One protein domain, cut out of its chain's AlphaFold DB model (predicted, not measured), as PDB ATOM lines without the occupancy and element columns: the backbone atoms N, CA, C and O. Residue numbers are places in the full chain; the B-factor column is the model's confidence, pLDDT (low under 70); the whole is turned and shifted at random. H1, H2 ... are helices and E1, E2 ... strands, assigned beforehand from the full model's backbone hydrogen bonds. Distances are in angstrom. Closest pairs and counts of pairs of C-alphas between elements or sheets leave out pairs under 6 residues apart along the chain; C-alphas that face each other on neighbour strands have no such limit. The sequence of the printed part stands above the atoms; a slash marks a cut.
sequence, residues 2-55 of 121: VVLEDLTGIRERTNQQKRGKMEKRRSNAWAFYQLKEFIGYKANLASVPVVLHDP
ATOM      1  N   VAL A   2     155.648 143.472  88.540       81.94
ATOM      2  CA  VAL A   2     156.204 142.121  88.674       81.94
ATOM      3  C   VAL A   2     156.716 141.669  87.310       81.94
ATOM      4  O   VAL A   2     155.983 141.740  86.327       81.94
ATOM      5  N   VAL A   3     157.962 141.205  87.242       81.00
ATOM      6  CA  VAL A   3     158.540 140.629  86.021       81.00
ATOM      7  C   VAL A   3     158.637 139.120  86.192       81.00
ATOM      8  O   VAL A   3     159.201 138.650  87.179       81.00
ATOM      9  N   LEU A   4     158.084 138.363  85.246       80.25
ATOM     10  CA  LEU A   4     158.163 136.904  85.222       80.25
ATOM     11  C   LEU A   4     158.799 136.428  83.919       80.25
ATOM     12  O   LEU A   4     158.592 137.013  82.857       80.25
ATOM     13  N   GLU A   5     159.530 135.323  83.984       77.25
ATOM     14  CA  GLU A   5     159.993 134.643  82.777       77.25
ATOM     15  C   GLU A   5     158.825 133.945  82.069       77.25
ATOM     16  O   GLU A   5     157.992 133.293  82.703       77.25
ATOM     17  N   ASP A   6     158.765 134.032  80.743       77.56
ATOM     18  CA  ASP A   6     157.784 133.299  79.955       77.56
ATOM     19  C   ASP A   6     158.254 131.864  79.704       77.56
ATOM     20  O   ASP A   6     158.923 131.544  78.719       77.56
ATOM     21  N   LEU A   7     157.883 130.961  80.610       75.94
ATOM     22  CA  LEU A   7     158.202 129.539  80.467       75.94
ATOM     23  C   LEU A   7     157.183 128.780  79.598       75.94
ATOM     24  O   LEU A   7     157.099 127.550  79.668       75.94
ATOM     25  N   THR A   8     156.416 129.477  78.759       77.19
ATOM     26  CA  THR A   8     155.504 128.832  77.808       77.19
ATOM     27  C   THR A   8     156.286 127.881  76.885       77.19
ATOM     28  O   THR A   8     157.370 128.190  76.370       77.19
ATOM     29  N   GLY A   9     155.779 126.656  76.733       76.31
ATOM     30  CA  GLY A   9     156.417 125.609  75.929       76.31
ATOM     31  C   GLY A   9     157.661 124.954  76.556       76.31
ATOM     32  O   GLY A   9     158.364 124.195  75.885       76.31
ATOM     33  N   ILE A  10     158.007 125.254  77.820       79.81
ATOM     34  CA  ILE A  10     159.211 124.688  78.452       79.81
ATOM     35  C   ILE A  10     159.116 123.169  78.624       79.81
ATOM     36  O   ILE A  10     160.131 122.478  78.534       79.81
ATOM     37  N   ARG A  11     157.914 122.629  78.856       80.88
ATOM     38  CA  ARG A  11     157.709 121.191  79.069       80.88
ATOM     39  C   ARG A  11     157.992 120.418  77.789       80.88
ATOM     40  O   ARG A  11     158.742 119.451  77.827       80.88
ATOM     41  N   GLU A  12     157.470 120.877  76.659       82.50
ATOM     42  CA  GLU A  12     157.694 120.292  75.338       82.50
ATOM     43  C   GLU A  12     159.190 120.286  75.007       82.50
ATOM     44  O   GLU A  12     159.758 119.225  74.747       82.50
ATOM     45  N   ARG A  13     159.857 121.445  75.127       81.38
ATOM     46  CA  ARG A  13     161.299 121.578  74.852       81.38
ATOM     47  C   ARG A  13     162.149 120.687  75.758       81.38
ATOM     48  O   ARG A  13     163.039 119.984  75.289       81.38
ATOM     49  N   THR A  14     161.880 120.692  77.062       81.56
ATOM     50  CA  THR A  14     162.705 119.951  78.028       81.56
ATOM     51  C   THR A  14     162.426 118.449  78.049       81.56
ATOM     52  O   THR A  14     163.295 117.682  78.461       81.56
ATOM     53  N   ASN A  15     161.253 118.003  77.588       82.69
ATOM     54  CA  ASN A  15     160.928 116.583  77.446       82.69
ATOM     55  C   ASN A  15     161.563 115.941  76.201       82.69
ATOM     56  O   ASN A  15     161.698 114.716  76.185       82.69
ATOM     57  N   GLN A  16     161.965 116.738  75.201       84.31
ATOM     58  CA  GLN A  16     162.718 116.284  74.020       84.31
ATOM     59  C   GLN A  16     164.218 116.075  74.308       84.31
ATOM     60  O   GLN A  16     164.912 115.402  73.548       84.31
ATOM     61  N   GLN A  17     164.736 116.621  75.412       82.75
ATOM     62  CA  GLN A  17     166.137 116.473  75.809       82.75
ATOM     63  C   GLN A  17     166.380 115.139  76.535       82.75
ATOM     64  O   GLN A  17     165.548 114.681  77.323       82.75
ATOM     65  N   LYS A  18     167.556 114.525  76.330       82.56
ATOM     66  CA  LYS A  18     167.985 113.337  77.092       82.56
ATOM     67  C   LYS A  18     168.257 113.732  78.549       82.56
ATOM     68  O   LYS A  18     169.300 114.302  78.850       82.56
ATOM     69  N   ARG A  19     167.305 113.446  79.443       83.44
ATOM     70  CA  ARG A  19     167.345 113.782  80.879       83.44
ATOM     71  C   ARG A  19     167.000 112.571  81.737       83.44
ATOM     72  O   ARG A  19     166.307 111.654  81.291       83.44
ATOM     73  N   GLY A  20     167.446 112.579  82.992       86.25
ATOM     74  CA  GLY A  20     167.130 111.518  83.947       86.25
ATOM     75  C   GLY A  20     165.633 111.460  84.284       86.25
ATOM     76  O   GLY A  20     164.952 112.484  84.358       86.25
ATOM     77  N   LYS A  21     165.109 110.257  84.558       86.50
ATOM     78  CA  LYS A  21     163.685 110.027  84.892       86.50
ATOM     79  C   LYS A  21     163.198 110.902  86.057       86.50
ATOM     80  O   LYS A  21     162.093 111.443  86.010       86.50
ATOM     81  N   MET A  22     164.031 111.064  87.086       85.31
ATOM     82  CA  MET A  22     163.729 111.884  88.266       85.31
ATOM     83  C   MET A  22     163.618 113.374  87.921       85.31
ATOM     84  O   MET A  22     162.682 114.049  88.345       85.31
ATOM     85  N   GLU A  23     164.541 113.873  87.104       82.56
ATOM     86  CA  GLU A  23     164.580 115.267  86.668       82.56
ATOM     87  C   GLU A  23     163.342 115.621  85.828       82.56
ATOM     88  O   GLU A  23     162.685 116.634  86.072       82.56
ATOM     89  N   LYS A  24     162.960 114.721  84.912       82.56
ATOM     90  CA  LYS A  24     161.742 114.831  84.101       82.56
ATOM     91  C   LYS A  24     160.483 114.879  84.970       82.56
ATOM     92  O   LYS A  24     159.611 115.714  84.737       82.56
ATOM     93  N   ARG A  25     160.386 114.021  85.994       84.06
ATOM     94  CA  ARG A  25     159.251 114.027  86.932       84.06
ATOM     95  C   ARG A  25     159.168 115.347  87.698       84.06
ATOM     96  O   ARG A  25     158.087 115.919  87.773       84.06
ATOM     97  N   ARG A  26     160.294 115.853  88.212       83.06
ATOM     98  CA  ARG A  26     160.345 117.121  88.957       83.06
ATOM     99  C   ARG A  26     159.913 118.309  88.095       83.06
ATOM    100  O   ARG A  26     159.080 119.093  88.529       83.06
ATOM    101  N   SER A  27     160.436 118.419  86.871       79.38
ATOM    102  CA  SER A  27     160.066 119.507  85.953       79.38
ATOM    103  C   SER A  27     158.595 119.447  85.527       79.38
ATOM    104  O   SER A  27     157.943 120.485  85.467       79.38
ATOM    105  N   ASN A  28     158.049 118.253  85.265       81.06
ATOM    106  CA  ASN A  28     156.646 118.106  84.859       81.06
ATOM    107  C   ASN A  28     155.656 118.265  86.027       81.06
ATOM    108  O   ASN A  28     154.524 118.678  85.798       81.06
ATOM    109  N   ALA A  29     156.076 117.988  87.268       83.12
ATOM    110  CA  ALA A  29     155.257 118.191  88.465       83.12
ATOM    111  C   ALA A  29     155.080 119.673  88.842       83.12
ATOM    112  O   ALA A  29     154.194 120.007  89.623       83.12
ATOM    113  N   TRP A  30     155.908 120.575  88.307       80.94
ATOM    114  CA  TRP A  30     155.834 121.989  88.650       80.94
ATOM    115  C   TRP A  30     154.697 122.694  87.895       80.94
ATOM    116  O   TRP A  30     154.701 122.765  86.661       80.94
ATOM    117  N   ALA A  31     153.717 123.225  88.631       82.94
ATOM    118  CA  ALA A  31     152.525 123.897  88.106       82.94
ATOM    119  C   ALA A  31     152.784 125.373  87.738       82.94
ATOM    120  O   ALA A  31     152.122 126.282  88.233       82.94
ATOM    121  N   PHE A  32     153.756 125.616  86.852       81.19
ATOM    122  CA  PHE A  32     154.155 126.973  86.458       81.19
ATOM    123  C   PHE A  32     152.989 127.822  85.923       81.19
ATOM    124  O   PHE A  32     152.857 128.990  86.278       81.19
ATOM    125  N   TYR A  33     152.116 127.219  85.112       80.94
ATOM    126  CA  TYR A  33     150.947 127.899  84.547       80.94
ATOM    127  C   TYR A  33     150.002 128.426  85.640       80.94
ATOM    128  O   TYR A  33     149.659 129.603  85.640       80.94
ATOM    129  N   GLN A  34     149.679 127.590  86.632       85.44
ATOM    130  CA  GLN A  34     148.814 127.978  87.747       85.44
ATOM    131  C   GLN A  34     149.441 129.093  88.597       85.44
ATOM    132  O   GLN A  34     148.757 130.028  89.003       85.44
ATOM    133  N   LEU A  35     150.756 129.030  88.839       87.62
ATOM    134  CA  LEU A  35     151.473 130.095  89.540       87.62
ATOM    135  C   LEU A  35     151.387 131.427  88.779       87.62
ATOM    136  O   LEU A  35     151.117 132.462  89.385       87.62
ATOM    137  N   LYS A  36     151.581 131.401  87.455       86.19
ATOM    138  CA  LYS A  36     151.465 132.577  86.581       86.19
ATOM    139  C   LYS A  36     150.055 133.172  86.627       86.19
ATOM    140  O   LYS A  36     149.932 134.384  86.778       86.19
ATOM    141  N   GLU A  37     149.011 132.344  86.564       88.25
ATOM    142  CA  GLU A  37     147.621 132.801  86.713       88.25
ATOM    143  C   GLU A  37     147.380 133.452  88.077       88.25
ATOM    144  O   GLU A  37     146.800 134.537  88.155       88.25
ATOM    145  N   PHE A  38     147.880 132.836  89.153       91.56
ATOM    146  CA  PHE A  38     147.744 133.369  90.506       91.56
ATOM    147  C   PHE A  38     148.442 134.709  90.707       91.56
ATOM    148  O   PHE A  38     147.876 135.618  91.314       91.56
ATOM    149  N   ILE A  39     149.650 134.860  90.170       88.81
ATOM    150  CA  ILE A  39     150.360 136.137  90.207       88.81
ATOM    151  C   ILE A  39     149.622 137.176  89.357       88.81
ATOM    152  O   ILE A  39     149.412 138.293  89.824       88.81
ATOM    153  N   GLY A  40     149.183 136.803  88.152       87.81
ATOM    154  CA  GLY A  40     148.471 137.688  87.233       87.81
ATOM    155  C   GLY A  40     147.201 138.276  87.842       87.81
ATOM    156  O   GLY A  40     147.042 139.496  87.861       87.81
ATOM    157  N   TYR A  41     146.323 137.438  88.404       90.56
ATOM    158  CA  TYR A  41     145.073 137.949  88.973       90.56
ATOM    159  C   TYR A  41     145.320 138.816  90.216       90.56
ATOM    160  O   TYR A  41     144.683 139.858  90.367       90.56
ATOM    161  N   LYS A  42     146.257 138.433  91.100       91.88
ATOM    162  CA  LYS A  42     146.562 139.215  92.311       91.88
ATOM    163  C   LYS A  42     147.198 140.558  91.981       91.88
ATOM    164  O   LYS A  42     146.857 141.560  92.602       91.88
ATOM    165  N   ALA A  43     148.101 140.584  91.007       89.56
ATOM    166  CA  ALA A  43     148.720 141.816  90.548       89.56
ATOM    167  C   ALA A  43     147.682 142.748  89.907       89.56
ATOM    168  O   ALA A  43     147.672 143.934  90.219       89.56
ATOM    169  N   ASN A  44     146.749 142.204  89.115       89.12
ATOM    170  CA  ASN A  44     145.653 142.978  88.534       89.12
ATOM    171  C   ASN A  44     144.752 143.614  89.609       89.12
ATOM    172  O   ASN A  44     144.442 144.800  89.526       89.12
ATOM    173  N   LEU A  45     144.395 142.860  90.658       91.88
ATOM    174  CA  LEU A  45     143.632 143.388  91.799       91.88
ATOM    175  C   LEU A  45     144.354 144.533  92.524       91.88
ATOM    176  O   LEU A  45     143.704 145.437  93.035       91.88
ATOM    177  N   ALA A  46     145.685 144.498  92.564       92.44
ATOM    178  CA  ALA A  46     146.512 145.534  93.176       92.44
ATOM    179  C   ALA A  46     146.919 146.656  92.200       92.44
ATOM    180  O   ALA A  46     147.750 147.491  92.554       92.44
ATOM    181  N   SER A  47     146.397 146.659  90.965       90.94
ATOM    182  CA  SER A  47     146.815 147.572  89.885       90.94
ATOM    183  C   SER A  47     148.333 147.573  89.633       90.94
ATOM    184  O   SER A  47     148.922 148.578  89.239       90.94
ATOM    185  N   VAL A  48     148.984 146.428  89.854       87.88
ATOM    186  CA  VAL A  48     150.413 146.231  89.607       87.88
ATOM    187  C   VAL A  48     150.599 145.607  88.220       87.88
ATOM    188  O   VAL A  48     150.078 144.520  87.972       87.88
ATOM    189  N   PRO A  49     151.384 146.223  87.318       83.88
ATOM    190  CA  PRO A  49     151.645 145.645  86.003       83.88
ATOM    191  C   PRO A  49     152.502 144.377  86.118       83.88
ATOM    192  O   PRO A  49     153.460 144.338  86.903       83.88
ATOM    193  N   VAL A  50     152.165 143.364  85.314       82.38
ATOM    194  CA  VAL A  50     152.927 142.116  85.155       82.38
ATOM    195  C   VAL A  50     153.514 142.069  83.752       82.38
ATOM    196  O   VAL A  50     152.773 142.122  82.774       82.38
ATOM    197  N   VAL A  51     154.836 141.943  83.652       82.25
ATOM    198  CA  VAL A  51     155.564 141.859  82.379       82.25
ATOM    199  C   VAL A  51     156.171 140.470  82.237       82.25
ATOM    200  O   VAL A  51     156.774 139.947  83.175       82.25
ATOM    201  N   LEU A  52     156.005 139.870  81.059       78.06
ATOM    202  CA  LEU A  52     156.609 138.588  80.712       78.06
ATOM    203  C   LEU A  52     157.846 138.818  79.845       78.06
ATOM    204  O   LEU A  52     157.757 139.499  78.827       78.06
ATOM    205  N   HIS A  53     158.977 138.232  80.230       73.38
ATOM    206  CA  HIS A  53     160.228 138.297  79.470       73.38
ATOM    207  C   HIS A  53     160.672 136.916  78.993       73.38
ATOM    208  O   HIS A  53     160.489 135.922  79.693       73.38
ATOM    209  N   ASP A  54     161.287 136.846  77.810       67.62
ATOM    210  CA  ASP A  54     161.878 135.601  77.315       67.62
ATOM    211  C   ASP A  54     162.970 135.120  78.302       67.62
ATOM    212  O   ASP A  54     163.877 135.893  78.623       67.62
ATOM    213  N   PRO A  55     162.914 133.864  78.792       65.94
ATOM    214  CA  PRO A  55     163.913 133.300  79.708       65.94
ATOM    215  C   PRO A  55     165.319 133.166  79.097       65.94
ATOM    216  O   PRO A  55     166.274 132.756  79.768       65.94
TER     217      PRO A  55
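Overview. This is residues 2 to 55 of the 121 residues of the protein "OrfB_Zn_ribbon domain-containing protein" of Candidatus Entotheonella gemina (UniProt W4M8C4). Picture a long, narrow loop of chain: E1 and H1 run out along one lane, H2 and H3 come back along the other, and E2 closes the loop side by side with E1. The two-stranded parallel sheet E1 E2 has H3 alongside it, and the turn at residues 16 to 23 sticks out at the far end. The printed part has 54 residues with three named helices and two named strands, in the order E1 H1 H2 H3 E2, and its class is mixed, helices and strands. It is loose, with a radius of gyration of the C-alphas of 13.7 A, and a rod spanning 42 by 19 by 12 A.

Arrangement. Look first at E1, residues 2 to 5, and E2, residues 50 to 53, parallel neighbours with directions 29 degrees apart. N 4 and O 51 are within hydrogen-bond range at 2.9 A, as are N 51 and O 2 at 2.9 A. Next find H3, residues 32 to 45, whose closest C-alphas to E2 are those of Gly 40 and Val 50, 6.6 A apart. H1, residues 10 to 15, and H2, residues 21 to 29, form a helical hairpin and only just touch, with 3 pairs of C-alphas within 8 A, the closest being Arg 11 and Asn 28 at 6.6 A. They run opposite ways at a shallow tilt of 21 degrees. H1 and H3 are apart, and so are H2 and H3. E1, the helices H1, H2 and H3, and E2 make a strand-helix-strand unit, two parallel neighbour strands with helices between. In H1, H2 and H3 every O i to N i+4 pair is within hydrogen-bond range.

Along the chain. Find C-alpha 2 at (156.204, 142.121, 88.674), where E1 begins its 10.2 A. H1 is 8.3 A long and H2 12.3 A. From C-alpha 32 at (154.155, 126.973, 86.458), H3 runs 20.2 A. E2, 10.0 A long, ends at C-alpha 53, (160.228, 138.297, 79.470).

Size, cuts and confidence. The C-alphas of Lys 18 and Ser 47 are the two farthest apart, 42.2 A. The printed part has no cut, and its four links between named elements are tight. Mean pLDDT of the printed part is 83.0; residues 54 to 55 are under 70.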